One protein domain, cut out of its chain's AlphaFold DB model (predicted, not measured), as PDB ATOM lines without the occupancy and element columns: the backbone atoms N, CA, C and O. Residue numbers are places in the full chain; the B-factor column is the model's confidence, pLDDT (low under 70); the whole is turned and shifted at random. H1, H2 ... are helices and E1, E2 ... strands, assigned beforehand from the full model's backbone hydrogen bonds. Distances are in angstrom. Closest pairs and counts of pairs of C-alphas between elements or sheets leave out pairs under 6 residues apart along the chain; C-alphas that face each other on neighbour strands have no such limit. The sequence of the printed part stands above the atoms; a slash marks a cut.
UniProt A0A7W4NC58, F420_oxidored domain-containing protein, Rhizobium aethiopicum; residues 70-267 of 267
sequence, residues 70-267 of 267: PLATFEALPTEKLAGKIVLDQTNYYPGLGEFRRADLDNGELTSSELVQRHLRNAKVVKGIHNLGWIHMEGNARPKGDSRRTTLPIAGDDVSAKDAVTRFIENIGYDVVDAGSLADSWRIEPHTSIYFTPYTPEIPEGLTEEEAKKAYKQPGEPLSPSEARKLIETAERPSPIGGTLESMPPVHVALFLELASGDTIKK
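Overview. This is residues 70 to 267 of the 267 residues of the protein "F420_oxidored domain-containing protein" of Rhizobium aethiopicum (UniProt A0A7W4NC58). A strongly twisted sheet of four strands makes the core, with H5 over one face and H3, H6 and H8 over the other. Long links and the helices H7, H9 and H10 extend past the ends of E1 and E2, with H7 farthest out. The printed part has 198 residues, with ten named helices and four named strands in the order H1 E1 H2 H3 E2 H4 E3 H5 E4 H6 H7 H8 H9 H10; under half of the residues, 96, are in these elements. The class is mixed, helices and strands, and the sheet, in the order E1 E2 E3 E4, is mixed too. The whole is compact, with a radius of gyration of the C-alphas of 16.7 A and spans of 51 by 41 by 31 A.

Arrangement. H1, residues 71 to 76, touches H3, residues 112 to 119, at a shallow tilt of 11 degrees, the same way; the closest C-alphas, of Phe 74 and Val 116, are 6.5 A apart. H2, residues 103 to 106, is close to H3 but not clearly touching, with the C-alphas of Leu 105 and Ser 112 closest at 7.0 A. E1, residues 86 to 89, is parallel to E2, residues 124 to 128, with N 87 and O 124 within hydrogen-bond range at 2.9 A. E2 is antiparallel to E3, residues 151 to 156, with N 127 and O 155 at 2.8 A. E3 is parallel to E4, residues 175 to 178, with N 152 and O 175 at 2.8 A. E1, H2 H3, E2 and E3, H5, E4, with H5 at residues 159 to 171, are strand-helix-strand units, parallel neighbour strands with helices between, with right-handed crossovers. Three layers, helices on both faces of the sheet, have H5 on one face and H3, H6, residues 182 to 188, and H8, residues 225 to 233, on the other. H3 touches H6, with the C-alphas of Glu 114 and Leu 182 closest at 5.7 A. H7, residues 209 to 216, touches H9, residues 250 to 259, about perpendicular at 83 degrees, with the C-alphas of Lys 213 and Val 251 closest at 6.1 A. H4, residues 134 to 140, touches no helix, and H10, residues 262 to 266, is close to H9 but not clearly touching, with the C-alphas of Leu 257 and Ile 265 closest at 7.9 A. Every O i to N i+4 pair is within range in H3, H4, H5, H7, H8, H9 and H10; H1 has 0 of 2 with 2 of 3 O i to N i+3 pairs, H6 has 0 of 3 with 3 of 4, and H2 is too short for an i+4 pair.

Along the chain. H1 begins at C-alpha 71 (18.499, 14.590, 73.180). H5 is 18.4 A long, E3 16.8 A and H9 14.3 A. H10 ends at C-alpha 266 (19.781, 2.797, 70.204).

Size, cuts and confidence. The C-alphas of Glu 80 and Gly 206 are the two farthest apart, 53.1 A. The printed part has no cut; its long links are E1 to H2, H6 to H7 and H8 to H9. Residues 263 and 265 to 267 have pLDDT under 70.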
ATOM      1  N   PRO A  70      14.903  12.345  70.825       95.38
ATOM      2  CA  PRO A  70      15.994  12.047  71.747       95.38
ATOM      3  C   PRO A  70      16.986  13.212  71.808       95.38
ATOM      4  O   PRO A  70      17.335  13.770  70.760       95.38
ATOM      5  N   LEU A  71      17.495  13.533  73.006       97.25
ATOM      6  CA  LEU A  71      18.499  14.590  73.180       97.25
ATOM      7  C   LEU A  71      19.714  14.350  72.276       97.25
ATOM      8  O   LEU A  71      20.206  15.298  71.687       97.25
ATOM      9  N   ALA A  72      20.105  13.090  72.060       95.94
ATOM     10  CA  ALA A  72      21.181  12.677  71.156       95.94
ATOM     11  C   ALA A  72      21.081  13.228  69.722       95.94
ATOM     12  O   ALA A  72      22.068  13.279  68.997       95.94
ATOM     13  N   THR A  73      19.884  13.632  69.293       95.00
ATOM     14  CA  THR A  73      19.614  14.093  67.924       95.00
ATOM     15  C   THR A  73      19.450  15.605  67.803       95.00
ATOM     16  O   THR A  73      19.125  16.088  66.720       95.00
ATOM     17  N   PHE A  74      19.678  16.364  68.880       96.62
ATOM     18  CA  PHE A  74      19.436  17.810  68.912       96.62
ATOM     19  C   PHE A  74      20.187  18.592  67.821       96.62
ATOM     20  O   PHE A  74      19.641  19.553  67.287       96.62
ATOM     21  N   GLU A  75      21.389  18.155  67.427       96.88
ATOM     22  CA  GLU A  75      22.192  18.818  66.384       96.88
ATOM     23  C   GLU A  75      21.553  18.737  64.989       96.88
ATOM     24  O   GLU A  75      21.852  19.555  64.121       96.88
ATOM     25  N   ALA A  76      20.626  17.795  64.771       96.12
ATOM     26  CA  ALA A  76      19.872  17.695  63.524       96.12
ATOM     27  C   ALA A  76      18.778  18.772  63.392       96.12
ATOM     28  O   ALA A  76      18.187  18.917  62.321       96.12
ATOM     29  N   LEU A  77      18.480  19.524  64.459       97.88
ATOM     30  CA  LEU A  77      17.505  20.611  64.406       97.88
ATOM     31  C   LEU A  77      18.033  21.763  63.529       97.88
ATOM     32  O   LEU A  77      19.170  22.202  63.720       97.88
ATOM     33  N   PRO A  78      17.225  22.303  62.594       97.06
ATOM     34  CA  PRO A  78      17.676  23.329  61.656       97.06
ATOM     35  C   PRO A  78      17.724  24.714  62.321       97.06
ATOM     36  O   PRO A  78      16.753  25.476  62.277       97.06
ATOM     37  N   THR A  79      18.872  25.060  62.912       97.56
ATOM     38  CA  THR A  79      19.089  26.295  63.692       97.56
ATOM     39  C   THR A  79      18.578  27.560  63.002       97.56
ATOM     40  O   THR A  79      17.889  28.361  63.629       97.56
ATOM     41  N   GLU A  80      18.871  27.742  61.711       97.50
ATOM     42  CA  GLU A  80      18.506  28.968  60.986       97.50
ATOM     43  C   GLU A  80      16.989  29.104  60.773       97.50
ATOM     44  O   GLU A  80      16.459  30.213  60.803       97.50
ATOM     45  N   LYS A  81      16.256  27.992  60.636       97.88
ATOM     46  CA  LYS A  81      14.787  28.013  60.506       97.88
ATOM     47  C   LYS A  81      14.082  28.254  61.841       97.88
ATOM     48  O   LYS A  81      12.965  28.765  61.860       97.88
ATOM     49  N   LEU A  82      14.729  27.894  62.947       98.56
ATOM     50  CA  LEU A  82      14.223  28.095  64.307       98.56
ATOM     51  C   LEU A  82      14.568  29.478  64.881       98.56
ATOM     52  O   LEU A  82      14.132  29.804  65.984       98.56
ATOM     53  N   ALA A  83      15.312  30.313  64.152       98.38
ATOM     54  CA  ALA A  83      15.629  31.668  64.587       98.38
ATOM     55  C   ALA A  83      14.348  32.477  64.880       98.38
ATOM     56  O   ALA A  83      13.425  32.549  64.070       98.38
ATOM     57  N   GLY A  84      14.281  33.072  66.070       98.19
ATOM     58  CA  GLY A  84      13.143  33.836  66.579       98.19
ATOM     59  C   GLY A  84      11.934  33.002  67.021       98.19
ATOM     60  O   GLY A  84      11.014  33.568  67.612       98.19
ATOM     61  N   LYS A  85      11.914  31.685  66.769       98.69
ATOM     62  CA  LYS A  85      10.806  30.803  67.157       98.69
ATOM     63  C   LYS A  85      10.832  30.503  68.654       98.69
ATOM     64  O   LYS A  85      11.893  30.451  69.277       98.69
ATOM     65  N   ILE A  86       9.648  30.261  69.209       98.88
ATOM     66  CA  ILE A  86       9.490  29.670  70.538       98.88
ATOM     67  C   ILE A  86       9.626  28.158  70.383       98.88
ATOM     68  O   ILE A  86       8.895  27.549  69.597       98.88
ATOM     69  N   VAL A  87      10.559  27.568  71.125       98.94
ATOM     70  CA  VAL A  87      10.825  26.128  71.107       98.94
ATOM     71  C   VAL A  87      10.462  25.540  72.461       98.94
ATOM     72  O   VAL A  87      11.095  25.865  73.462       98.94
ATOM     73  N   LEU A  88       9.452  24.674  72.484       98.94
ATOM     74  CA  LEU A  88       9.114  23.867  73.651       98.94
ATOM     75  C   LEU A  88       9.981  22.604  73.643       98.94
ATOM     76  O   LEU A  88       9.761  21.694  72.842       98.94
ATOM     77  N   ASP A  89      10.978  22.578  74.519       98.88
ATOM     78  CA  ASP A  89      11.949  21.500  74.649       98.88
ATOM     79  C   ASP A  89      11.479  20.418  75.625       98.88
ATOM     80  O   ASP A  89      11.330  20.663  76.824       98.88
ATOM     81  N   GLN A  90      11.275  19.210  75.092       98.19
ATOM     82  CA  GLN A  90      10.883  18.026  75.862       98.19
ATOM     83  C   GLN A  90      12.019  17.004  76.011       98.19
ATOM     84  O   GLN A  90      11.794  15.881  76.466       98.19
ATOM     85  N   THR A  91      13.235  17.353  75.587       97.81
ATOM     86  CA  THR A  91      14.385  16.451  75.643       97.81
ATOM     87  C   THR A  91      14.850  16.228  77.083       97.81
ATOM     88  O   THR A  91      14.671  17.065  77.971       97.81
ATOM     89  N   ASN A  92      15.460  15.070  77.325       97.19
ATOM     90  CA  ASN A  92      16.022  14.702  78.617       97.19
ATOM     91  C   ASN A  92      17.361  13.991  78.426       97.19
ATOM     92  O   ASN A  92      17.545  13.258  77.451       97.19
ATOM     93  N   TYR A  93      18.276  14.173  79.378       97.50
ATOM     94  CA  TYR A  93      19.566  13.492  79.377       97.50
ATOM     95  C   TYR A  93      19.477  12.133  80.078       97.50
ATOM     96  O   TYR A  93      19.179  12.066  81.270       97.50
ATOM     97  N   TYR A  94      19.736  11.062  79.326       95.56
ATOM     98  CA  TYR A  94      19.783   9.673  79.794       95.56
ATOM     99  C   TYR A  94      21.110   9.043  79.350       95.56
ATOM    100  O   TYR A  94      21.139   8.371  78.324       95.56
ATOM    101  N   PRO A  95      22.221   9.246  80.085       94.44
ATOM    102  CA  PRO A  95      23.558   8.810  79.658       94.44
ATOM    103  C   PRO A  95      23.730   7.287  79.552       94.44
ATOM    104  O   PRO A  95      24.746   6.820  79.041       94.44
ATOM    105  N   GLY A  96      22.780   6.512  80.086       89.31
ATOM    106  CA  GLY A  96      22.739   5.052  79.973       89.31
ATOM    107  C   GLY A  96      21.882   4.527  78.814       89.31
ATOM    108  O   GLY A  96      21.796   3.314  78.644       89.31
ATOM    109  N   LEU A  97      21.225   5.407  78.049       85.94
ATOM    110  CA  LEU A  97      20.431   5.039  76.878       85.94
ATOM    111  C   LEU A  97      21.194   5.442  75.610       85.94
ATOM    112  O   LEU A  97      21.517   6.614  75.434       85.94
ATOM    113  N   GLY A  98      21.484   4.470  74.746       85.56
ATOM    114  CA  GLY A  98      22.269   4.706  73.533       85.56
ATOM    115  C   GLY A  98      23.744   5.021  73.807       85.56
ATOM    116  O   GLY A  98      24.319   4.592  74.809       85.56
ATOM    117  N   GLU A  99      24.371   5.744  72.879       88.94
ATOM    118  CA  GLU A  99      25.795   6.121  72.953       88.94
ATOM    119  C   GLU A  99      25.997   7.599  73.328       88.94
ATOM    120  O   GLU A  99      27.129   8.052  73.525       88.94
ATOM    121  N   PHE A 100      24.914   8.374  73.434       94.19
ATOM    122  CA  PHE A 100      24.994   9.796  73.731       94.19
ATOM    123  C   PHE A 100      25.321  10.060  75.201       94.19
ATOM    124  O   PHE A 100      24.470  10.010  76.089       94.19
ATOM    125  N   ARG A 101      26.574  10.440  75.441       95.75
ATOM    126  CA  ARG A 101      27.073  10.870  76.742       95.75
ATOM    127  C   ARG A 101      28.013  12.054  76.571       95.75
ATOM    128  O   ARG A 101      28.843  12.057  75.662       95.75
ATOM    129  N   ARG A 102      27.899  13.064  77.434       96.62
ATOM    130  CA  ARG A 102      28.732  14.270  77.357       96.62
ATOM    131  C   ARG A 102      29.260  14.683  78.721       96.62
ATOM    132  O   ARG A 102      28.518  14.720  79.696       96.62
ATOM    133  N   ALA A 103      30.537  15.053  78.759       97.50
ATOM    134  CA  ALA A 103      31.202  15.484  79.985       97.50
ATOM    135  C   ALA A 103      30.626  16.795  80.552       97.50
ATOM    136  O   ALA A 103      30.511  16.921  81.763       97.50
ATOM    137  N   ASP A 104      30.222  17.740  79.695       97.75
ATOM    138  CA  ASP A 104      29.624  19.013  80.127       97.75
ATOM    139  C   ASP A 104      28.273  18.818  80.839       97.75
ATOM    140  O   ASP A 104      27.971  19.527  81.801       97.75
ATOM    141  N   LEU A 105      27.493  17.813  80.435       97.94
ATOM    142  CA  LEU A 105      26.273  17.401  81.134       97.94
ATOM    143  C   LEU A 105      26.578  16.570  82.390       97.94
ATOM    144  O   LEU A 105      26.026  16.852  83.451       97.94
ATOM    145  N   ASP A 106      27.487  15.592  82.306       97.56
ATOM    146  CA  ASP A 106      27.880  14.743  83.446       97.56
ATOM    147  C   ASP A 106      28.450  15.559  84.619       97.56
ATOM    148  O   ASP A 106      28.183  15.250  85.780       97.56
ATOM    149  N   ASN A 107      29.213  16.612  84.316       97.25
ATOM    150  CA  ASN A 107      29.811  17.515  85.299       97.25
ATOM    151  C   ASN A 107      28.850  18.625  85.760       97.25
ATOM    152  O   ASN A 107      29.200  19.414  86.637       97.25
ATOM    153  N   GLY A 108      27.656  18.722  85.165       96.94
ATOM    154  CA  GLY A 108      26.670  19.754  85.482       96.94
ATOM    155  C   GLY A 108      27.068  21.166  85.048       96.94
ATOM    156  O   GLY A 108      26.503  22.129  85.566       96.94
ATOM    157  N   GLU A 109      28.010  21.293  84.109       97.88
ATOM    158  CA  GLU A 109      28.395  22.564  83.476       97.88
ATOM    159  C   GLU A 109      27.265  23.119  82.597       97.88
ATOM    160  O   GLU A 109      27.213  24.319  82.325       97.88
ATOM    161  N   LEU A 110      26.379  22.227  82.149       97.94
ATOM    162  CA  LEU A 110      25.171  22.516  81.398       97.94
ATOM    163  C   LEU A 110      24.001  21.656  81.867       97.94
ATOM    164  O   LEU A 110      24.169  20.496  82.244       97.94
ATOM    165  N   THR A 111      22.798  22.206  81.755       98.62
ATOM    166  CA  THR A 111      21.550  21.438  81.672       98.62
ATOM    167  C   THR A 111      21.303  20.940  80.245       98.62
ATOM    168  O   THR A 111      21.852  21.465  79.269       98.62
ATOM    169  N   SER A 112      20.433  19.938  80.096       98.19
ATOM    170  CA  SER A 112      20.034  19.409  78.782       98.19
ATOM    171  C   SER A 112      19.446  20.493  77.875       98.19
ATOM    172  O   SER A 112      19.787  20.569  76.695       98.19
ATOM    173  N   SER A 113      18.629  21.388  78.431       98.75
ATOM    174  CA  SER A 113      17.992  22.454  77.658       98.75
ATOM    175  C   SER A 113      18.914  23.649  77.400       98.75
ATOM    176  O   SER A 113      18.770  24.303  76.368       98.75
ATOM    177  N   GLU A 114      19.921  23.911  78.244       98.75
ATOM    178  CA  GLU A 114      20.993  24.852  77.884       98.75
ATOM    179  C   GLU A 114      21.825  24.336  76.701       98.75
ATOM    180  O   GLU A 114      22.201  25.123  75.830       98.75
ATOM    181  N   LEU A 115      22.084  23.025  76.622       98.75
ATOM    182  CA  LEU A 115      22.750  22.426  75.460       98.75
ATOM    183  C   LEU A 115      21.929  22.646  74.178       98.75
ATOM    184  O   LEU A 115      22.479  23.081  73.160       98.75
ATOM    185  N   VAL A 116      20.611  22.423  74.237       98.81
ATOM    186  CA  VAL A 116      19.696  22.707  73.119       98.81
ATOM    187  C   VAL A 116      19.702  24.199  72.764       98.81
ATOM    188  O   VAL A 116      19.833  24.546  71.588       98.81
ATOM    189  N   GLN A 117      19.634  25.100  73.749       98.75
ATOM    190  CA  GLN A 117      19.673  26.551  73.529       98.75
ATOM    191  C   GLN A 117      20.995  27.024  72.909       98.75
ATOM    192  O   GLN A 117      20.977  27.943  72.089       98.75
ATOM    193  N   ARG A 118      22.136  26.397  73.236       98.50
ATOM    194  CA  ARG A 118      23.428  26.697  72.588       98.50
ATOM    195  C   ARG A 118      23.411  26.361  71.096       98.50
ATOM    196  O   ARG A 118      23.895  27.162  70.296       98.50
ATOM    197  N   HIS A 119      22.835  25.221  70.713       98.62
ATOM    198  CA  HIS A 119      22.658  24.855  69.297       98.62
ATOM    199  C   HIS A 119      21.660  25.779  68.592       98.62
ATOM    200  O   HIS A 119      21.897  26.255  67.479       98.62
ATOM    201  N   LEU A 120      20.565  26.107  69.278       98.56
ATOM    202  CA  LEU A 120      19.495  26.979  68.803       98.56
ATOM    203  C   LEU A 120      19.668  28.426  69.290       98.56
ATOM    204  O   LEU A 120      18.707  29.049  69.729       98.56
ATOM    205  N   ARG A 121      20.883  28.984  69.188       97.69
ATOM    206  CA  ARG A 121      21.270  30.289  69.780       97.69
ATOM    207  C   ARG A 121      20.328  31.468  69.489       97.69
ATOM    208  O   ARG A 121      20.289  32.419  70.256       97.69
ATOM    209  N   ASN A 122      19.610  31.417  68.366       98.25
ATOM    210  CA  ASN A 122      18.696  32.470  67.921       98.25
ATOM    211  C   ASN A 122      17.216  32.152  68.209       98.25
ATOM    212  O   ASN A 122      16.361  32.971  67.885       98.25
ATOM    213  N   ALA A 123      16.896  30.978  68.754       98.75
ATOM    214  CA  ALA A 123      15.553  30.594  69.184       98.75
ATOM    215  C   ALA A 123      15.336  30.929  70.667       98.75
ATOM    216  O   ALA A 123      16.287  31.190  71.404       98.75
ATOM    217  N   LYS A 124      14.076  30.880  71.104       98.88
ATOM    218  CA  LYS A 124      13.666  31.065  72.500       98.88
ATOM    219  C   LYS A 124      13.262  29.710  73.081       98.88
ATOM    220  O   LYS A 124      12.114  29.292  72.906       98.88
ATOM    221  N   VAL A 125      14.204  29.002  73.702       98.94
ATOM    222  CA  VAL A 125      13.961  27.660  74.252       98.94
ATOM    223  C   VAL A 125      13.281  27.755  75.620       98.94
ATOM    224  O   VAL A 125      13.687  28.531  76.486       98.94
ATOM    225  N   VAL A 126      12.241  26.946  75.809       98.94
ATOM    226  CA  VAL A 126      11.541  26.750  77.080       98.94
ATOM    227  C   VAL A 126      11.421  25.250  77.322       98.94
ATOM    228  O   VAL A 126      10.808  24.545  76.523       98.94
ATOM    229  N   LYS A 127      11.979  24.756  78.424       98.88
ATOM    230  CA  LYS A 127      11.812  23.370  78.863       98.88
ATOM    231  C   LYS A 127      10.422  23.187  79.468       98.88
ATOM    232  O   LYS A 127      10.012  24.007  80.290       98.88
ATOM    233  N   GLY A 128       9.709  22.128  79.096       98.56
ATOM    234  CA  GLY A 128       8.395  21.812  79.664       98.56
ATOM    235  C   GLY A 128       7.783  20.548  79.068       98.56
ATOM    236  O   GLY A 128       8.218  20.078  78.024       98.56
ATOM    237  N   ILE A 129       6.768  19.982  79.732       98.12
ATOM    238  CA  ILE A 129       6.114  18.705  79.350       98.12
ATOM    239  C   ILE A 129       7.101  17.510  79.304       98.12
ATOM    240  O   ILE A 129       6.757  16.405  78.912       98.12
ATOM    241  N   HIS A 130       8.342  17.668  79.763       98.06
ATOM    242  CA  HIS A 130       9.368  16.618  79.717       98.06
ATOM    243  C   HIS A 130       9.324  15.667  80.921       98.06
ATOM    244  O   HIS A 130      10.000  14.639  80.905       98.06
ATOM    245  N   ASN A 131       8.602  16.033  81.985       97.38
ATOM    246  CA  ASN A 131       8.716  15.436  83.318       97.38
ATOM    247  C   ASN A 131       7.617  14.415  83.655       97.38
ATOM    248  O   ASN A 131       7.453  14.068  84.822       97.38
ATOM    249  N   LEU A 132       6.875  13.922  82.662       96.00
ATOM    250  CA  LEU A 132       5.871  12.867  82.814       96.00
ATOM    251  C   LEU A 132       5.824  11.956  81.579       96.00
ATOM    252  O   LEU A 132       6.165  12.367  80.472       96.00
ATOM    253  N   GLY A 133       5.398  10.705  81.763       94.62
ATOM    254  CA  GLY A 133       5.290   9.734  80.671       94.62
ATOM    255  C   GLY A 133       4.125  10.023  79.717       94.62
ATOM    256  O   GLY A 133       3.105  10.568  80.127       94.62
ATOM    257  N   TRP A 134       4.229   9.590  78.454       95.44
ATOM    258  CA  TRP A 134       3.210   9.833  77.412       95.44
ATOM    259  C   TRP A 134       1.803   9.330  77.785       95.44
ATOM    260  O   TRP A 134       0.809   9.941  77.413       95.44
ATOM    261  N   ILE A 135       1.716   8.238  78.553       96.56
ATOM    262  CA  ILE A 135       0.449   7.708  79.083       96.56
ATOM    263  C   ILE A 135      -0.195   8.733  80.021       96.56
ATOM    264  O   ILE A 135      -1.385   9.025  79.917       96.56
ATOM    265  N   HIS A 136       0.606   9.304  80.916       97.75
ATOM    266  CA  HIS A 136       0.166  10.254  81.933       97.75
ATOM    267  C   HIS A 136      -0.023  11.663  81.376       97.75
ATOM    268  O   HIS A 136      -0.863  12.386  81.898       97.75
ATOM    269  N   MET A 137       0.646  12.023  80.274       98.00
ATOM    270  CA  MET A 137       0.327  13.236  79.507       98.00
ATOM    271  C   MET A 137      -1.143  13.246  79.068       98.00
ATOM    272  O   MET A 137      -1.827  14.257  79.191       98.00
ATOM    273  N   GLU A 138      -1.657  12.125  78.569       96.19
ATOM    274  CA  GLU A 138      -3.062  12.043  78.162       96.19
ATOM    275  C   GLU A 138      -3.975  11.788  79.376       96.19
ATOM    276  O   GLU A 138      -5.011  12.433  79.534       96.19
ATOM    277  N   GLY A 139      -3.573  10.889  80.280       97.19
ATOM    278  CA  GLY A 139      -4.386  10.473  81.425       97.19
ATOM    279  C   GLY A 139      -4.621  11.556  82.486       97.19
ATOM    280  O   GLY A 139      -5.699  11.588  83.098       97.19
ATOM    281  N   ASN A 140      -3.657  12.457  82.700       98.25
ATOM    282  CA  ASN A 140      -3.714  13.458  83.773       98.25
ATOM    283  C   ASN A 140      -4.306  14.802  83.337       98.25
ATOM    284  O   ASN A 140      -4.677  15.592  84.202       98.25
ATOM    285  N   ALA A 141      -4.437  15.067  82.035       98.25
ATOM    286  CA  ALA A 141      -4.960  16.338  81.541       98.25
ATOM    287  C   ALA A 141      -6.403  16.579  82.026       98.25
ATOM    288  O   ALA A 141      -7.273  15.707  81.910       98.25
ATOM    289  N   ARG A 142      -6.677  17.767  82.575       98.25
ATOM    290  CA  ARG A 142      -8.013  18.168  83.047       98.25
ATOM    291  C   ARG A 142      -8.341  19.608  82.646       98.25
ATOM    292  O   ARG A 142      -7.443  20.449  82.590       98.25
ATOM    293  N   PRO A 143      -9.622  19.931  82.394       96.81
ATOM    294  CA  PRO A 143     -10.018  21.299  82.086       96.81
ATOM    295  C   PRO A 143      -9.709  22.247  83.252       96.81
ATOM    296  O   PRO A 143      -9.623  21.848  84.416       96.81
ATOM    297  N   LYS A 144      -9.575  23.536  82.935       94.38
ATOM    298  CA  LYS A 144      -9.354  24.584  83.933       94.38
ATOM    299  C   LYS A 144     -10.450  24.558  85.008       94.38
ATOM    300  O   LYS A 144     -11.634  24.575  84.683       94.38
ATOM    301  N   GLY A 145     -10.037  24.564  86.276       91.75
ATOM    302  CA  GLY A 145     -10.934  24.545  87.437       91.75
ATOM    303  C   GLY A 145     -11.304  23.151  87.955       91.75
ATOM    304  O   GLY A 145     -11.953  23.063  88.994       91.75
ATOM    305  N   ASP A 146     -10.891  22.071  87.285       97.50
ATOM    306  CA  ASP A 146     -11.017  20.714  87.825       97.50
ATOM    307  C   ASP A 146     -10.085  20.533  89.034       97.50
ATOM    308  O   ASP A 146      -8.903  20.869  88.974       97.50
ATOM    309  N   SER A 147     -10.599  19.982  90.137       95.56
ATOM    310  CA  SER A 147      -9.818  19.770  91.364       95.56
ATOM    311  C   SER A 147      -8.721  18.712  91.219       95.56
ATOM    312  O   SER A 147      -7.859  18.613  92.084       95.56
ATOM    313  N   ARG A 148      -8.762  17.899  90.156       96.19
ATOM    314  CA  ARG A 148      -7.738  16.907  89.808       96.19
ATOM    315  C   ARG A 148      -6.779  17.393  88.724       96.19
ATOM    316  O   ARG A 148      -6.076  16.580  88.126       96.19
ATOM    317  N   ARG A 149      -6.769  18.690  88.415       98.00
ATOM    318  CA  ARG A 149      -5.796  19.272  87.490       98.00
ATOM    319  C   ARG A 149      -4.421  19.312  88.155       98.00
ATOM    320  O   ARG A 149      -4.287  19.795  89.273       98.00
ATOM    321  N   THR A 150      -3.419  18.761  87.477       98.56
ATOM    322  CA  THR A 150      -2.043  18.681  87.989       98.56
ATOM    323  C   THR A 150      -1.173  19.811  87.431       98.56
ATOM    324  O   THR A 150      -1.488  20.390  86.387       98.56
ATOM    325  N   THR A 151      -0.076  20.125  88.122       98.75
ATOM    326  CA  THR A 151       0.840  21.226  87.781       98.75
ATOM    327  C   THR A 151       2.111  20.713  87.108       98.75
ATOM    328  O   THR A 151       2.774  19.820  87.641       98.75
ATOM    329  N   LEU A 152       2.502  21.314  85.982       98.81
ATOM    330  CA  LEU A 152       3.768  21.044  85.294       98.81
ATOM    331  C   LEU A 152       4.761  22.208  85.453       98.81
ATOM    332  O   LEU A 152       4.353  23.373  85.416       98.81
ATOM    333  N   PRO A 153       6.066  21.933  85.610       98.81
ATOM    334  CA  PRO A 153       7.082  22.967  85.615       98.81
ATOM    335  C   PRO A 153       7.465  23.420  84.202       98.81
ATOM    336  O   PRO A 153       7.458  22.627  83.257       98.81
ATOM    337  N   ILE A 154       7.886  24.679  84.088       98.94
ATOM    338  CA  ILE A 154       8.598  25.204  82.918       98.94
ATOM    339  C   ILE A 154       9.878  25.925  83.335       98.94
ATOM    340  O   ILE A 154       9.950  26.457  84.438       98.94
ATOM    341  N   ALA A 155      10.867  25.991  82.450       98.94
ATOM    342  CA  ALA A 155      12.077  26.789  82.649       98.94
ATOM    343  C   ALA A 155      12.508  27.436  81.328       98.94
ATOM    344  O   ALA A 155      12.398  26.812  80.274       98.94
ATOM    345  N   GLY A 156      12.983  28.680  81.360       98.88
ATOM    346  CA  GLY A 156      13.324  29.427  80.146       98.88
ATOM    347  C   GLY A 156      13.781  30.856  80.427       98.88
ATOM    348  O   GLY A 156      13.369  31.463  81.418       98.88
ATOM    349  N   ASP A 157      14.601  31.403  79.531       98.81
ATOM    350  CA  ASP A 157      15.243  32.712  79.732       98.81
ATOM    351  C   ASP A 157      14.438  33.880  79.130       98.81
ATOM    352  O   ASP A 157      14.541  35.018  79.589       98.81
ATOM    353  N   ASP A 158      13.595  33.615  78.125       98.81
ATOM    354  CA  ASP A 158      12.721  34.622  77.513       98.81
ATOM    355  C   ASP A 158      11.326  34.607  78.160       98.81
ATOM    356  O   ASP A 158      10.573  33.637  78.053       98.81
ATOM    357  N   VAL A 159      10.964  35.718  78.805       98.50
ATOM    358  CA  VAL A 159       9.682  35.872  79.519       98.50
ATOM    359  C   VAL A 159       8.479  35.700  78.586       98.50
ATOM    360  O   VAL A 159       7.530  35.002  78.928       98.50
ATOM    361  N   SER A 160       8.527  36.268  77.376       98.56
ATOM    362  CA  SER A 160       7.412  36.180  76.423       98.56
ATOM    363  C   SER A 160       7.198  34.759  75.893       98.56
ATOM    364  O   SER A 160       6.058  34.344  75.665       98.56
ATOM    365  N   ALA A 161       8.287  34.003  75.726       98.81
ATOM    366  CA  ALA A 161       8.249  32.598  75.350       98.81
ATOM    367  C   ALA A 161       7.672  31.744  76.482       98.81
ATOM    368  O   ALA A 161       6.783  30.932  76.220       98.81
ATOM    369  N   LYS A 162       8.101  31.978  77.732       98.81
ATOM    370  CA  LYS A 162       7.512  31.317  78.906       98.81
ATOM    371  C   LYS A 162       6.014  31.573  78.995       98.81
ATOM    372  O   LYS A 162       5.260  30.615  79.072       98.81
ATOM    373  N   ASP A 163       5.565  32.818  78.845       98.81
ATOM    374  CA  ASP A 163       4.137  33.154  78.883       98.81
ATOM    375  C   ASP A 163       3.325  32.432  77.794       98.81
ATOM    376  O   ASP A 163       2.187  32.009  78.021       98.81
ATOM    377  N   ALA A 164       3.876  32.305  76.583       98.69
ATOM    378  CA  ALA A 164       3.223  31.587  75.491       98.69
ATOM    379  C   ALA A 164       3.128  30.082  75.765       98.69
ATOM    380  O   ALA A 164       2.060  29.497  75.568       98.69
ATOM    381  N   VAL A 165       4.209  29.479  76.262       98.88
ATOM    382  CA  VAL A 165       4.242  28.065  76.651       98.88
ATOM    383  C   VAL A 165       3.324  27.799  77.842       98.88
ATOM    384  O   VAL A 165       2.585  26.819  77.811       98.88
ATOM    385  N   THR A 166       3.272  28.692  78.834       98.81
ATOM    386  CA  THR A 166       2.324  28.611  79.952       98.81
ATOM    387  C   THR A 166       0.891  28.547  79.444       98.81
ATOM    388  O   THR A 166       0.169  27.622  79.797       98.81
ATOM    389  N   ARG A 167       0.485  29.468  78.558       98.62
ATOM    390  CA  ARG A 167      -0.873  29.454  77.986       98.62
ATOM    391  C   ARG A 167      -1.169  28.173  77.213       98.62
ATOM    392  O   ARG A 167      -2.282  27.663  77.297       98.62
ATOM    393  N   PHE A 168      -0.196  27.663  76.459       98.75
ATOM    394  CA  PHE A 168      -0.349  26.398  75.746       98.75
ATOM    395  C   PHE A 168      -0.572  25.234  76.719       98.75
ATOM    396  O   PHE A 168      -1.573  24.535  76.587       98.75
ATOM    397  N   ILE A 169       0.300  25.078  77.722       98.81
ATOM    398  CA  ILE A 169       0.216  24.025  78.748       98.81
ATOM    399  C   ILE A 169      -1.097  24.124  79.541       98.81
ATOM    400  O   ILE A 169      -1.754  23.112  79.799       98.81
ATOM    401  N   GLU A 170      -1.541  25.345  79.851       98.50
ATOM    402  CA  GLU A 170      -2.850  25.572  80.451       98.50
ATOM    403  C   GLU A 170      -3.985  25.072  79.556       98.50
ATOM    404  O   GLU A 170      -4.834  24.294  80.000       98.50
ATOM    405  N   ASN A 171      -3.998  25.449  78.282       98.25
ATOM    406  CA  ASN A 171      -5.077  25.056  77.380       98.25
ATOM    407  C   ASN A 171      -5.140  23.542  77.136       98.25
ATOM    408  O   ASN A 171      -6.237  23.010  76.982       98.25
ATOM    409  N   ILE A 172      -4.005  22.837  77.169       98.31
ATOM    410  CA  ILE A 172      -3.972  21.370  77.051       98.31
ATOM    411  C   ILE A 172      -4.238  20.627  78.371       98.31
ATOM    412  O   ILE A 172      -4.214  19.399  78.394       98.31
ATOM    413  N   GLY A 173      -4.525  21.347  79.459       98.44
ATOM    414  CA  GLY A 173      -5.145  20.766  80.649       98.44
ATOM    415  C   GLY A 173      -4.281  20.687  81.907       98.44
ATOM    416  O   GLY A 173      -4.536  19.824  82.746       98.44
ATOM    417  N   TYR A 174      -3.312  21.590  82.076       98.75
ATOM    418  CA  TYR A 174      -2.405  21.597  83.232       98.75
ATOM    419  C   TYR A 174      -2.291  22.973  83.892       98.75
ATOM    420  O   TYR A 174      -2.437  23.994  83.234       98.75
ATOM    421  N   ASP A 175      -2.009  23.025  85.189       98.62
ATOM    422  CA  ASP A 175      -1.473  24.250  85.795       98.62
ATOM    423  C   ASP A 175       0.037  24.342  85.530       98.62
ATOM    424  O   ASP A 175       0.680  23.347  85.187       98.62
ATOM    425  N   VAL A 176       0.620  25.534  85.678       98.75
ATOM    426  CA  VAL A 176       2.047  25.762  85.406       98.75
ATOM    427  C   VAL A 176       2.744  26.414  86.590       98.75
ATOM    428  O   VAL A 176       2.230  27.358  87.194       98.75
ATOM    429  N   VAL A 177       3.952  25.939  86.888       98.75
ATOM    430  CA  VAL A 177       4.898  26.598  87.792       98.75
ATOM    431  C   VAL A 177       6.172  26.969  87.034       98.75
ATOM    432  O   VAL A 177       6.728  26.163  86.296       98.75
ATOM    433  N   ASP A 178       6.635  28.204  87.203       98.69
ATOM    434  CA  ASP A 178       7.915  28.652  86.651       98.69
ATOM    435  C   ASP A 178       9.057  28.206  87.575       98.69
ATOM    436  O   ASP A 178       9.081  28.561  88.755       98.69
ATOM    437  N   ALA A 179       9.976  27.409  87.036       98.62
ATOM    438  CA  ALA A 179      11.158  26.888  87.711       98.62
ATOM    439  C   ALA A 179      12.408  27.763  87.498       98.62
ATOM    440  O   ALA A 179      13.471  27.429  88.020       98.62
ATOM    441  N   GLY A 180      12.294  28.875  86.761       98.69
ATOM    442  CA  GLY A 180      13.364  29.851  86.568       98.69
ATOM    443  C   GLY A 180      13.948  29.865  85.154       98.69
ATOM    444  O   GLY A 180      13.224  29.787  84.154       98.69
ATOM    445  N   SER A 181      15.264  30.058  85.086       98.88
ATOM    446  CA  SER A 181      16.056  30.095  83.848       98.88
ATOM    447  C   SER A 181      16.329  28.692  83.296       98.88
ATOM    448  O   SER A 181      16.109  27.694  83.986       98.88
ATOM    449  N   LEU A 182      16.866  28.576  82.079       98.88
ATOM    450  CA  LEU A 182      17.347  27.272  81.592       98.88
ATOM    451  C   LEU A 182      18.469  26.714  82.477       98.88
ATOM    452  O   LEU A 182      18.486  25.514  82.742       98.88
ATOM    453  N   ALA A 183      19.323  27.576  83.031       98.62
ATOM    454  CA  ALA A 183      20.336  27.181  84.008       98.62
ATOM    455  C   ALA A 183      19.737  26.656  85.322       98.62
ATOM    456  O   ALA A 183      20.392  25.897  86.030       98.62
ATOM    457  N   ASP A 184      18.489  27.009  85.651       98.56
ATOM    458  CA  ASP A 184      17.761  26.472  86.805       98.56
ATOM    459  C   ASP A 184      17.044  25.149  86.506       98.56
ATOM    460  O   ASP A 184      16.611  24.465  87.440       98.56
ATOM    461  N   SER A 185      16.951  24.761  85.229       98.62
ATOM    462  CA  SER A 185      16.154  23.617  84.775       98.62
ATOM    463  C   SER A 185      16.657  22.259  85.278       98.62
ATOM    464  O   SER A 185      15.883  21.303  85.306       98.62
ATOM    465  N   TRP A 186      17.884  22.175  85.803       98.50
ATOM    466  CA  TRP A 186      18.365  20.976  86.501       98.50
ATOM    467  C   TRP A 186      17.437  20.547  87.645       98.50
ATOM    468  O   TRP A 186      17.389  19.364  87.954       98.50
ATOM    469  N   ARG A 187      16.686  21.475  88.264       98.62
ATOM    470  CA  ARG A 187      15.737  21.191  89.364       98.62
ATOM    471  C   ARG A 187      14.499  20.413  88.928       98.62
ATOM    472  O   ARG A 187      13.745  19.952  89.778       98.62
ATOM    473  N   ILE A 188      14.272  20.324  87.620       98.56
ATOM    474  CA  ILE A 188      13.115  19.655  87.025       98.56
ATOM    475  C   ILE A 188      13.533  18.533  86.070       98.56
ATOM    476  O   ILE A 188      12.677  17.912  85.451       98.56
ATOM    477  N   GLU A 189      14.831  18.272  85.925       97.69
ATOM    478  CA  GLU A 189      15.408  17.230  85.072       97.69
ATOM    479  C   GLU A 189      15.304  15.822  85.692       97.69
ATOM    480  O   GLU A 189      14.901  15.687  86.852       97.69
ATOM    481  N   PRO A 190      15.631  14.750  84.940       97.44
ATOM    482  CA  PRO A 190      15.600  13.387  85.460       97.44
ATOM    483  C   PRO A 190      16.276  13.210  86.826       97.44
ATOM    484  O   PRO A 190      17.283  13.850  87.115       97.44
ATOM    485  N   HIS A 191      15.710  12.316  87.645       94.50
ATOM    486  CA  HIS A 191      16.087  12.042  89.044       94.50
ATOM    487  C   HIS A 191      15.833  13.166  90.059       94.50
ATOM    488  O   HIS A 191      16.148  12.996  91.236       94.50
ATOM    489  N   THR A 192      15.227  14.286  89.663       96.50
ATOM    490  CA  THR A 192      14.719  15.262  90.637       96.50
ATOM    491  C   THR A 192      13.342  14.879  91.173       96.50
ATOM    492  O   THR A 192      12.620  14.068  90.598       96.50
ATOM    493  N   SER A 193      12.964  15.477  92.300       95.75
ATOM    494  CA  SER A 193      11.747  15.147  93.052       95.75
ATOM    495  C   SER A 193      10.443  15.414  92.287       95.75
ATOM    496  O   SER A 193       9.462  14.703  92.489       95.75
ATOM    497  N   ILE A 194      10.426  16.411  91.396       97.25
ATOM    498  CA  ILE A 194       9.282  16.707  90.522       97.25
ATOM    499  C   ILE A 194       9.305  15.880  89.229       97.25
ATOM    500  O   ILE A 194       8.401  15.992  88.410       97.25
ATOM    501  N   TYR A 195      10.337  15.079  88.979       96.94
ATOM    502  CA  TYR A 195      10.454  14.349  87.729       96.94
ATOM    503  C   TYR A 195       9.747  12.993  87.814       96.94
ATOM    504  O   TYR A 195      10.087  12.144  88.633       96.94
ATOM    505  N   PHE A 196       8.799  12.774  86.903       94.44
ATOM    506  CA  PHE A 196       8.143  11.504  86.607       94.44
ATOM    507  C   PHE A 196       7.215  10.956  87.697       94.44
ATOM    508  O   PHE A 196       5.997  10.954  87.511       94.44
ATOM    509  N   THR A 197       7.764  10.519  88.830       93.69
ATOM    510  CA  THR A 197       7.048   9.788  89.889       93.69
ATOM    511  C   THR A 197       5.780  10.495  90.383       93.69
ATOM    512  O   THR A 197       4.748   9.823  90.444       93.69
ATOM    513  N   PRO A 198       5.775  11.823  90.644       95.88
ATOM    514  CA  PRO A 198       4.569  12.519  91.110       95.88
ATOM    515  C   PRO A 198       3.378  12.477  90.144       95.88
ATOM    516  O   PRO A 198       2.266  12.805  90.537       95.88
ATOM    517  N   TYR A 199       3.593  12.105  88.877       97.00
ATOM    518  CA  TYR A 199       2.553  12.080  87.844       97.00
ATOM    519  C   TYR A 199       2.053  10.675  87.517       97.00
ATOM    520  O   TYR A 199       1.196  10.523  86.644       97.00
ATOM    521  N   THR A 200       2.580   9.655  88.191       96.31
ATOM    522  CA  THR A 200       2.200   8.254  87.994       96.31
ATOM    523  C   THR A 200       1.348   7.751  89.159       96.31
ATOM    524  O   THR A 200       1.502   8.248  90.274       96.31
ATOM    525  N   PRO A 201       0.447   6.779  88.939       95.56
ATOM    526  CA  PRO A 201      -0.254   6.130  90.036       95.56
ATOM    527  C   PRO A 201       0.703   5.225  90.816       95.56
ATOM    528  O   PRO A 201       1.615   4.617  90.246       95.56
ATOM    529  N   GLU A 202       0.447   5.071  92.112       92.38
ATOM    530  CA  GLU A 202       1.086   4.023  92.902       92.38
ATOM    531  C   GLU A 202       0.618   2.645  92.420       92.38
ATOM    532  O   GLU A 202      -0.567   2.425  92.153       92.38
ATOM    533  N   ILE A 203       1.557   1.704  92.299       93.38
ATOM    534  CA  ILE A 203       1.268   0.338  91.861       93.38
ATOM    535  C   ILE A 203       1.258  -0.575  93.087       93.38
ATOM    536  O   ILE A 203       2.308  -0.742  93.707       93.38
ATOM    537  N   PRO A 204       0.108  -1.179  93.438       91.19
ATOM    538  CA  PRO A 204       0.032  -2.120  94.546       91.19
ATOM    539  C   PRO A 204       0.985  -3.305  94.374       91.19
ATOM    540  O   PRO A 204       1.162  -3.829  93.271       91.19
ATOM    541  N   GLU A 205       1.554  -3.768  95.484       92.00
ATOM    542  CA  GLU A 205       2.338  -5.000  95.506       92.00
ATOM    543  C   GLU A 205       1.462  -6.232  95.214       92.00
ATOM    544  O   GLU A 205       0.268  -6.263  95.517       92.00
ATOM    545  N   GLY A 206       2.066  -7.277  94.640       93.94
ATOM    546  CA  GLY A 206       1.408  -8.571  94.416       93.94
ATOM    547  C   GLY A 206       0.513  -8.662  93.175       93.94
ATOM    548  O   GLY A 206      -0.089  -9.712  92.956       93.94
ATOM    549  N   LEU A 207       0.436  -7.611  92.352       95.06
ATOM    550  CA  LEU A 207      -0.262  -7.657  91.064       95.06
ATOM    551  C   LEU A 207       0.478  -8.528  90.042       95.06
ATOM    552  O   LEU A 207       1.711  -8.562  89.997       95.06
ATOM    553  N   THR A 208      -0.282  -9.185  89.164       95.69
ATOM    554  CA  THR A 208       0.275  -9.755  87.929       95.69
ATOM    555  C   THR A 208       0.783  -8.647  87.001       95.69
ATOM    556  O   THR A 208       0.404  -7.482  87.134       95.69
ATOM    557  N   GLU A 209       1.614  -8.993  86.015       91.81
ATOM    558  CA  GLU A 209       2.137  -8.019  85.047       91.81
ATOM    559  C   GLU A 209       1.018  -7.252  84.318       91.81
ATOM    560  O   GLU A 209       1.073  -6.028  84.190       91.81
ATOM    561  N   GLU A 210      -0.036  -7.947  83.887       93.50
ATOM    562  CA  GLU A 210      -1.160  -7.329  83.175       93.50
ATOM    563  C   GLU A 210      -2.008  -6.428  84.083       93.50
ATOM    564  O   GLU A 210      -2.436  -5.344  83.672       93.50
ATOM    565  N   GLU A 211      -2.208  -6.820  85.343       96.06
ATOM    566  CA  GLU A 211      -2.877  -5.974  86.336       96.06
ATOM    567  C   GLU A 211      -2.048  -4.730  86.661       96.06
ATOM    568  O   GLU A 211      -2.599  -3.628  86.701       96.06
ATOM    569  N   ALA A 212      -0.728  -4.875  86.805       95.56
ATOM    570  CA  ALA A 212       0.187  -3.760  87.018       95.56
ATOM    571  C   ALA A 212       0.174  -2.791  85.826       95.56
ATOM    572  O   ALA A 212       0.054  -1.583  86.021       95.56
ATOM    573  N   LYS A 213       0.203  -3.292  84.580       95.00
ATOM    574  CA  LYS A 213       0.062  -2.461  83.367       95.00
ATOM    575  C   LYS A 213      -1.271  -1.718  83.338       95.00
ATOM    576  O   LYS A 213      -1.315  -0.552  82.946       95.00
ATOM    577  N   LYS A 214      -2.365  -2.370  83.738       95.50
ATOM    578  CA  LYS A 214      -3.694  -1.746  83.798       95.50
ATOM    579  C   LYS A 214      -3.771  -0.661  84.876       95.50
ATOM    580  O   LYS A 214      -4.340   0.399  84.608       95.50
ATOM    581  N   ALA A 215      -3.200  -0.916  86.052       96.19
ATOM    582  CA  ALA A 215      -3.103   0.052  87.141       96.19
ATOM    583  C   ALA A 215      -2.232   1.252  86.738       96.19
ATOM    584  O   ALA A 215      -2.651   2.392  86.894       96.19
ATOM    585  N   TYR A 216      -1.083   1.007  86.105       96.44
ATOM    586  CA  TYR A 216      -0.156   2.054  85.668       96.44
ATOM    587  C   TYR A 216      -0.742   3.010  84.629       96.44
ATOM    588  O   TYR A 216      -0.385   4.186  84.585       96.44
ATOM    589  N   LYS A 217      -1.670   2.522  83.799       95.69
ATOM    590  CA  LYS A 217      -2.389   3.341  82.814       95.69
ATOM    591  C   LYS A 217      -3.445   4.265  83.430       95.69
ATOM    592  O   LYS A 217      -4.045   5.044  82.692       95.69
ATOM    593  N   GLN A 218      -3.703   4.177  84.735       97.06
ATOM    594  CA  GLN A 218      -4.582   5.127  85.412       97.06
ATOM    595  C   GLN A 218      -3.887   6.485  85.606       97.06
ATOM    596  O   GLN A 218      -2.654   6.547  85.633       97.06
ATOM    597  N   PRO A 219      -4.659   7.579  85.735       96.31
ATOM    598  CA  PRO A 219      -4.106   8.879  86.092       96.31
ATOM    599  C   PRO A 219      -3.386   8.834  87.445       96.31
ATOM    600  O   PRO A 219      -3.818   8.109  88.343       96.31
ATOM    601  N   GLY A 220      -2.325   9.625  87.586       95.75
ATOM    602  CA  GLY A 220      -1.694   9.880  88.881       95.75
ATOM    603  C   GLY A 220      -2.515  10.841  89.744       95.75
ATOM    604  O   GLY A 220      -3.481  11.456  89.276       95.75
ATOM    605  N   GLU A 221      -2.106  10.993  91.001       96.00
ATOM    606  CA  GLU A 221      -2.663  12.020  91.881       96.00
ATOM    607  C   GLU A 221      -2.246  13.429  91.411       96.00
ATOM    608  O   GLU A 221      -1.156  13.612  90.859       96.00
ATOM    609  N   PRO A 222      -3.114  14.446  91.565       97.06
ATOM    610  CA  PRO A 222      -2.801  15.794  91.122       97.06
ATOM    611  C   PRO A 222      -1.747  16.439  92.024       97.06
ATOM    612  O   PRO A 222      -1.881  16.460  93.244       97.06
ATOM    613  N   LEU A 223      -0.736  17.047  91.409       97.69
ATOM    614  CA  LEU A 223       0.255  17.864  92.092       97.69
ATOM    615  C   LEU A 223      -0.222  19.320  92.111       97.69
ATOM    616  O   LEU A 223      -0.355  19.944  91.049       97.69
ATOM    617  N   SER A 224      -0.466  19.880  93.298       98.00
ATOM    618  CA  SER A 224      -0.870  21.286  93.422       98.00
ATOM    619  C   SER A 224       0.279  22.249  93.080       98.00
ATOM    620  O   SER A 224       1.453  21.889  93.213       98.00
ATOM    621  N   PRO A 225      -0.010  23.519  92.730       97.88
ATOM    622  CA  PRO A 225       1.042  24.499  92.459       97.88
ATOM    623  C   PRO A 225       1.994  24.737  93.636       97.88
ATOM    624  O   PRO A 225       3.182  24.980  93.430       97.88
ATOM    625  N   SER A 226       1.499  24.674  94.876       98.19
ATOM    626  CA  SER A 226       2.329  24.816  96.080       98.19
ATOM    627  C   SER A 226       3.244  23.617  96.307       98.19
ATOM    628  O   SER A 226       4.399  23.798  96.685       98.19
ATOM    629  N   GLU A 227       2.754  22.400  96.059       98.44
ATOM    630  CA  GLU A 227       3.574  21.191  96.164       98.44
ATOM    631  C   GLU A 227       4.629  21.162  95.061       98.44
ATOM    632  O   GLU A 227       5.795  20.920  95.356       98.44
ATOM    633  N   ALA A 228       4.257  21.512  93.826       98.56
ATOM    634  CA  ALA A 228       5.194  21.618  92.714       98.56
ATOM    635  C   ALA A 228       6.325  22.619  93.008       98.56
ATOM    636  O   ALA A 228       7.494  22.275  92.850       98.56
ATOM    637  N   ARG A 229       6.007  23.822  93.519       98.62
ATOM    638  CA  ARG A 229       7.029  24.797  93.960       98.62
ATOM    639  C   ARG A 229       7.949  24.215  95.021       98.62
ATOM    640  O   ARG A 229       9.161  24.315  94.880       98.62
ATOM    641  N   LYS A 230       7.381  23.571  96.043       98.62
ATOM    642  CA  LYS A 230       8.162  22.961  97.120       98.62
ATOM    643  C   LYS A 230       9.139  21.918  96.576       98.62
ATOM    644  O   LYS A 230      10.306  21.962  96.940       98.62
ATOM    645  N   LEU A 231       8.684  21.021  95.695       98.50
ATOM    646  CA  LEU A 231       9.542  19.997  95.090       98.50
ATOM    647  C   LEU A 231      10.717  20.621  94.322       98.50
ATOM    648  O   LEU A 231      11.841  20.146  94.464       98.50
ATOM    649  N   ILE A 232      10.470  21.700  93.573       98.56
ATOM    650  CA  ILE A 232      11.501  22.436  92.825       98.56
ATOM    651  C   ILE A 232      12.481  23.136  93.775       98.56
ATOM    652  O   ILE A 232      13.692  23.026  93.606       98.56
ATOM    653  N   GLU A 233      11.979  23.856  94.780       98.19
ATOM    654  CA  GLU A 233      12.794  24.624  95.732       98.19
ATOM    655  C   GLU A 233      13.696  23.726  96.585       98.19
ATOM    656  O   GLU A 233      14.818  24.113  96.911       98.19
ATOM    657  N   THR A 234      13.226  22.521  96.918       97.75
ATOM    658  CA  THR A 234      13.989  21.529  97.686       97.75
ATOM    659  C   THR A 234      14.699  20.503  96.802       97.75
ATOM    660  O   THR A 234      15.134  19.476  97.317       97.75
ATOM    661  N   ALA A 235      14.771  20.715  95.484       97.81
ATOM    662  CA  ALA A 235      15.449  19.786  94.590       97.81
ATOM    663  C   ALA A 235      16.956  19.762  94.880       97.81
ATOM    664  O   ALA A 235      17.618  20.800  94.930       97.81
ATOM    665  N   GLU A 236      17.504  18.560  95.016       96.50
ATOM    666  CA  GLU A 236      18.942  18.325  95.086       96.50
ATOM    667  C   GLU A 236      19.435  17.868  93.717       96.50
ATOM    668  O   GLU A 236      18.767  17.092  93.030       96.50
ATOM    669  N   ARG A 237      20.595  18.376  93.286       95.00
ATOM    670  CA  ARG A 237      21.141  17.994  91.985       95.00
ATOM    671  C   ARG A 237      21.590  16.530  92.063       95.00
ATOM    672  O   ARG A 237      22.416  16.218  92.922       95.00
ATOM    673  N   PRO A 238      21.081  15.642  91.193       92.44
ATOM    674  CA  PRO A 238      21.416  14.228  91.255       92.44
ATOM    675  C   PRO A 238      22.897  13.991  90.932       92.44
ATOM    676  O   PRO A 238      23.502  14.715  90.144       92.44
ATOM    677  N   SER A 239      23.472  12.954  91.540       92.12
ATOM    678  CA  SER A 239      24.815  12.455  91.240       92.12
ATOM    679  C   SER A 239      24.777  10.921  91.187       92.12
ATOM    680  O   SER A 239      24.547  10.301  92.227       92.12
ATOM    681  N   PRO A 240      25.019  10.285  90.023       93.75
ATOM    682  CA  PRO A 240      25.335  10.904  88.730       93.75
ATOM    683  C   PRO A 240      24.173  11.734  88.150       93.75
ATOM    684  O   PRO A 240      23.011  11.496  88.479       93.75
ATOM    685  N   ILE A 241      24.501  12.708  87.291       96.12
ATOM    686  CA  ILE A 241      23.522  13.526  86.557       96.12
ATOM    687  C   ILE A 241      22.924  12.715  85.403       96.12
ATOM    688  O   ILE A 241      23.616  11.937  84.748       96.12
ATOM    689  N   GLY A 242      21.642  12.954  85.126       94.94
ATOM    690  CA  GLY A 242      20.896  12.287  84.065       94.94
ATOM    691  C   GLY A 242      20.071  11.117  84.584       94.94
ATOM    692  O   GLY A 242      20.305  10.594  85.672       94.94
ATOM    693  N   GLY A 243      19.065  10.739  83.804       94.38
ATOM    694  CA  GLY A 243      18.131   9.686  84.168       94.38
ATOM    695  C   GLY A 243      18.670   8.295  83.864       94.38
ATOM    696  O   GLY A 243      19.505   8.106  82.975       94.38
ATOM    697  N   THR A 244      18.127   7.300  84.556       92.81
ATOM    698  CA  THR A 244      18.305   5.884  84.231       92.81
ATOM    699  C   THR A 244      16.954   5.183  84.130       92.81
ATOM    700  O   THR A 244      15.967   5.636  84.716       92.81
ATOM    701  N   LEU A 245      16.881   4.073  83.392       88.62
ATOM    702  CA  LEU A 245      15.644   3.287  83.325       88.62
ATOM    703  C   LEU A 245      15.327   2.635  84.678       88.62
ATOM    704  O   LEU A 245      14.161   2.470  85.014       88.62
ATOM    705  N   GLU A 246      16.338   2.332  85.489       88.31
ATOM    706  CA  GLU A 246      16.186   1.753  86.828       88.31
ATOM    707  C   GLU A 246      15.509   2.708  87.820       88.31
ATOM    708  O   GLU A 246      14.924   2.255  88.798       88.31
ATOM    709  N   SER A 247      15.572   4.021  87.575       85.81
ATOM    710  CA  SER A 247      14.869   5.021  88.389       85.81
ATOM    711  C   SER A 247      13.371   5.114  88.096       85.81
ATOM    712  O   SER A 247      12.631   5.765  88.834       85.81
ATOM    713  N   MET A 248      12.921   4.480  87.011       89.88
ATOM    714  CA  MET A 248      11.536   4.510  86.566       89.88
ATOM    715  C   MET A 248      10.752   3.321  87.120       89.88
ATOM    716  O   MET A 248      11.321   2.249  87.337       89.88
ATOM    717  N   PRO A 249       9.418   3.440  87.259       89.81
ATOM    718  CA  PRO A 249       8.565   2.296  87.554       89.81
ATOM    719  C   PRO A 249       8.828   1.147  86.558       89.81
ATOM    720  O   PRO A 249       8.746   1.371  85.350       89.81
ATOM    721  N   PRO A 250       9.085  -0.100  86.998       91.38
ATOM    722  CA  PRO A 250       9.412  -1.202  86.084       91.38
ATOM    723  C   PRO A 250       8.354  -1.445  84.999       91.38
ATOM    724  O   PRO A 250       8.676  -1.714  83.844       91.38
ATOM    725  N   VAL A 251       7.076  -1.269  85.347       93.56
ATOM    726  CA  VAL A 251       5.950  -1.339  84.403       93.56
ATOM    727  C   VAL A 251       6.016  -0.250  83.325       93.56
ATOM    728  O   VAL A 251       5.651  -0.500  82.177       93.56
ATOM    729  N   HIS A 252       6.528   0.939  83.659       94.25
ATOM    730  CA  HIS A 252       6.788   1.983  82.677       94.25
ATOM    731  C   HIS A 252       7.849   1.539  81.682       94.25
ATOM    732  O   HIS A 252       7.631   1.643  80.479       94.25
ATOM    733  N   VAL A 253       8.975   1.032  82.189       92.62
ATOM    734  CA  VAL A 253      10.102   0.586  81.364       92.62
ATOM    735  C   VAL A 253       9.661  -0.536  80.429       92.62
ATOM    736  O   VAL A 253       9.958  -0.479  79.240       92.62
ATOM    737  N   ALA A 254       8.882  -1.501  80.921       92.06
ATOM    738  CA  ALA A 254       8.325  -2.571  80.096       92.06
ATOM    739  C   ALA A 254       7.454  -2.021  78.951       92.06
ATOM    740  O   ALA A 254       7.687  -2.349  77.789       92.06
ATOM    741  N   LEU A 255       6.507  -1.124  79.258       93.69
ATOM    742  CA  LEU A 255       5.658  -0.482  78.247       93.69
ATOM    743  C   LEU A 255       6.466   0.388  77.274       93.69
ATOM    744  O   LEU A 255       6.143   0.459  76.091       93.69
ATOM    745  N   PHE A 256       7.509   1.060  77.758       92.06
ATOM    746  CA  PHE A 256       8.400   1.862  76.929       92.06
ATOM    747  C   PHE A 256       9.162   0.980  75.944       92.06
ATOM    748  O   PHE A 256       9.135   1.261  74.752       92.06
ATOM    749  N   LEU A 257       9.785  -0.106  76.403       90.62
ATOM    750  CA  LEU A 257      10.541  -1.018  75.544       90.62
ATOM    751  C   LEU A 257       9.647  -1.769  74.542       90.62
ATOM    752  O   LEU A 257      10.107  -2.089  73.450       90.62
ATOM    753  N   GLU A 258       8.378  -2.015  74.882       90.50
ATOM    754  CA  GLU A 258       7.390  -2.614  73.974       90.50
ATOM    755  C   GLU A 258       6.981  -1.659  72.839       90.50
ATOM    756  O   GLU A 258       6.781  -2.086  71.700       90.50
ATOM    757  N   LEU A 259       6.840  -0.362  73.141       88.75
ATOM    758  CA  LEU A 259       6.204   0.609  72.242       88.75
ATOM    759  C   LEU A 259       7.178   1.583  71.568       88.75
ATOM    760  O   LEU A 259       6.844   2.172  70.534       88.75
ATOM    761  N   ALA A 260       8.352   1.814  72.153       83.69
ATOM    762  CA  ALA A 260       9.357   2.704  71.596       83.69
ATOM    763  C   ALA A 260       9.999   2.079  70.354       83.69
ATOM    764  O   ALA A 260      10.189   0.869  70.250       83.69
ATOM    765  N   SER A 261      10.364   2.920  69.383       77.88
ATOM    766  CA  SER A 261      11.101   2.426  68.223       77.88
ATOM    767  C   SER A 261      12.508   1.991  68.633       77.88
ATOM    768  O   SER A 261      13.137   2.619  69.486       77.88
ATOM    769  N   GLY A 262      13.050   0.978  67.951       72.12
ATOM    770  CA  GLY A 262      14.444   0.567  68.142       72.12
ATOM    771  C   GLY A 262      15.438   1.721  67.950       72.12
ATOM    772  O   GLY A 262      16.435   1.785  68.658       72.12
ATOM    773  N   ASP A 263      15.132   2.674  67.064       69.50
ATOM    774  CA  ASP A 263      15.949   3.877  66.856       69.50
ATOM    775  C   ASP A 263      15.959   4.812  68.071       69.50
ATOM    776  O   ASP A 263      16.938   5.512  68.278       69.50
ATOM    777  N   THR A 264      14.889   4.849  68.871       73.44
ATOM    778  CA  THR A 264      14.838   5.665  70.099       73.44
ATOM    779  C   THR A 264      15.695   5.053  71.202       73.44
ATOM    780  O   THR A 264      16.264   5.779  72.001       73.44
ATOM    781  N   ILE A 265      15.785   3.722  71.246       69.69
ATOM    782  CA  ILE A 265      16.528   2.988  72.280       69.69
ATOM    783  C   ILE A 265      18.031   2.944  71.962       69.69
ATOM    784  O   ILE A 265      18.855   2.890  72.871       69.69
ATOM    785  N   LYS A 266      18.391   2.927  70.671       69.94
ATOM    786  CA  LYS A 266      19.781   2.797  70.204       69.94
ATOM    787  C   LYS A 266      20.540   4.121  70.079       69.94
ATOM    788  O   LYS A 266      21.765   4.077  70.072       69.94
ATOM    789  N   LYS A 267      19.837   5.239  69.883       59.84
ATOM    790  CA  LYS A 267      20.432   6.580  69.772       59.84
ATOM    791  C   LYS A 267      20.728   7.135  71.153       59.84
ATOM    792  O   LYS A 267      21.867   7.608  71.346       59.84
TER     793      LYS A 267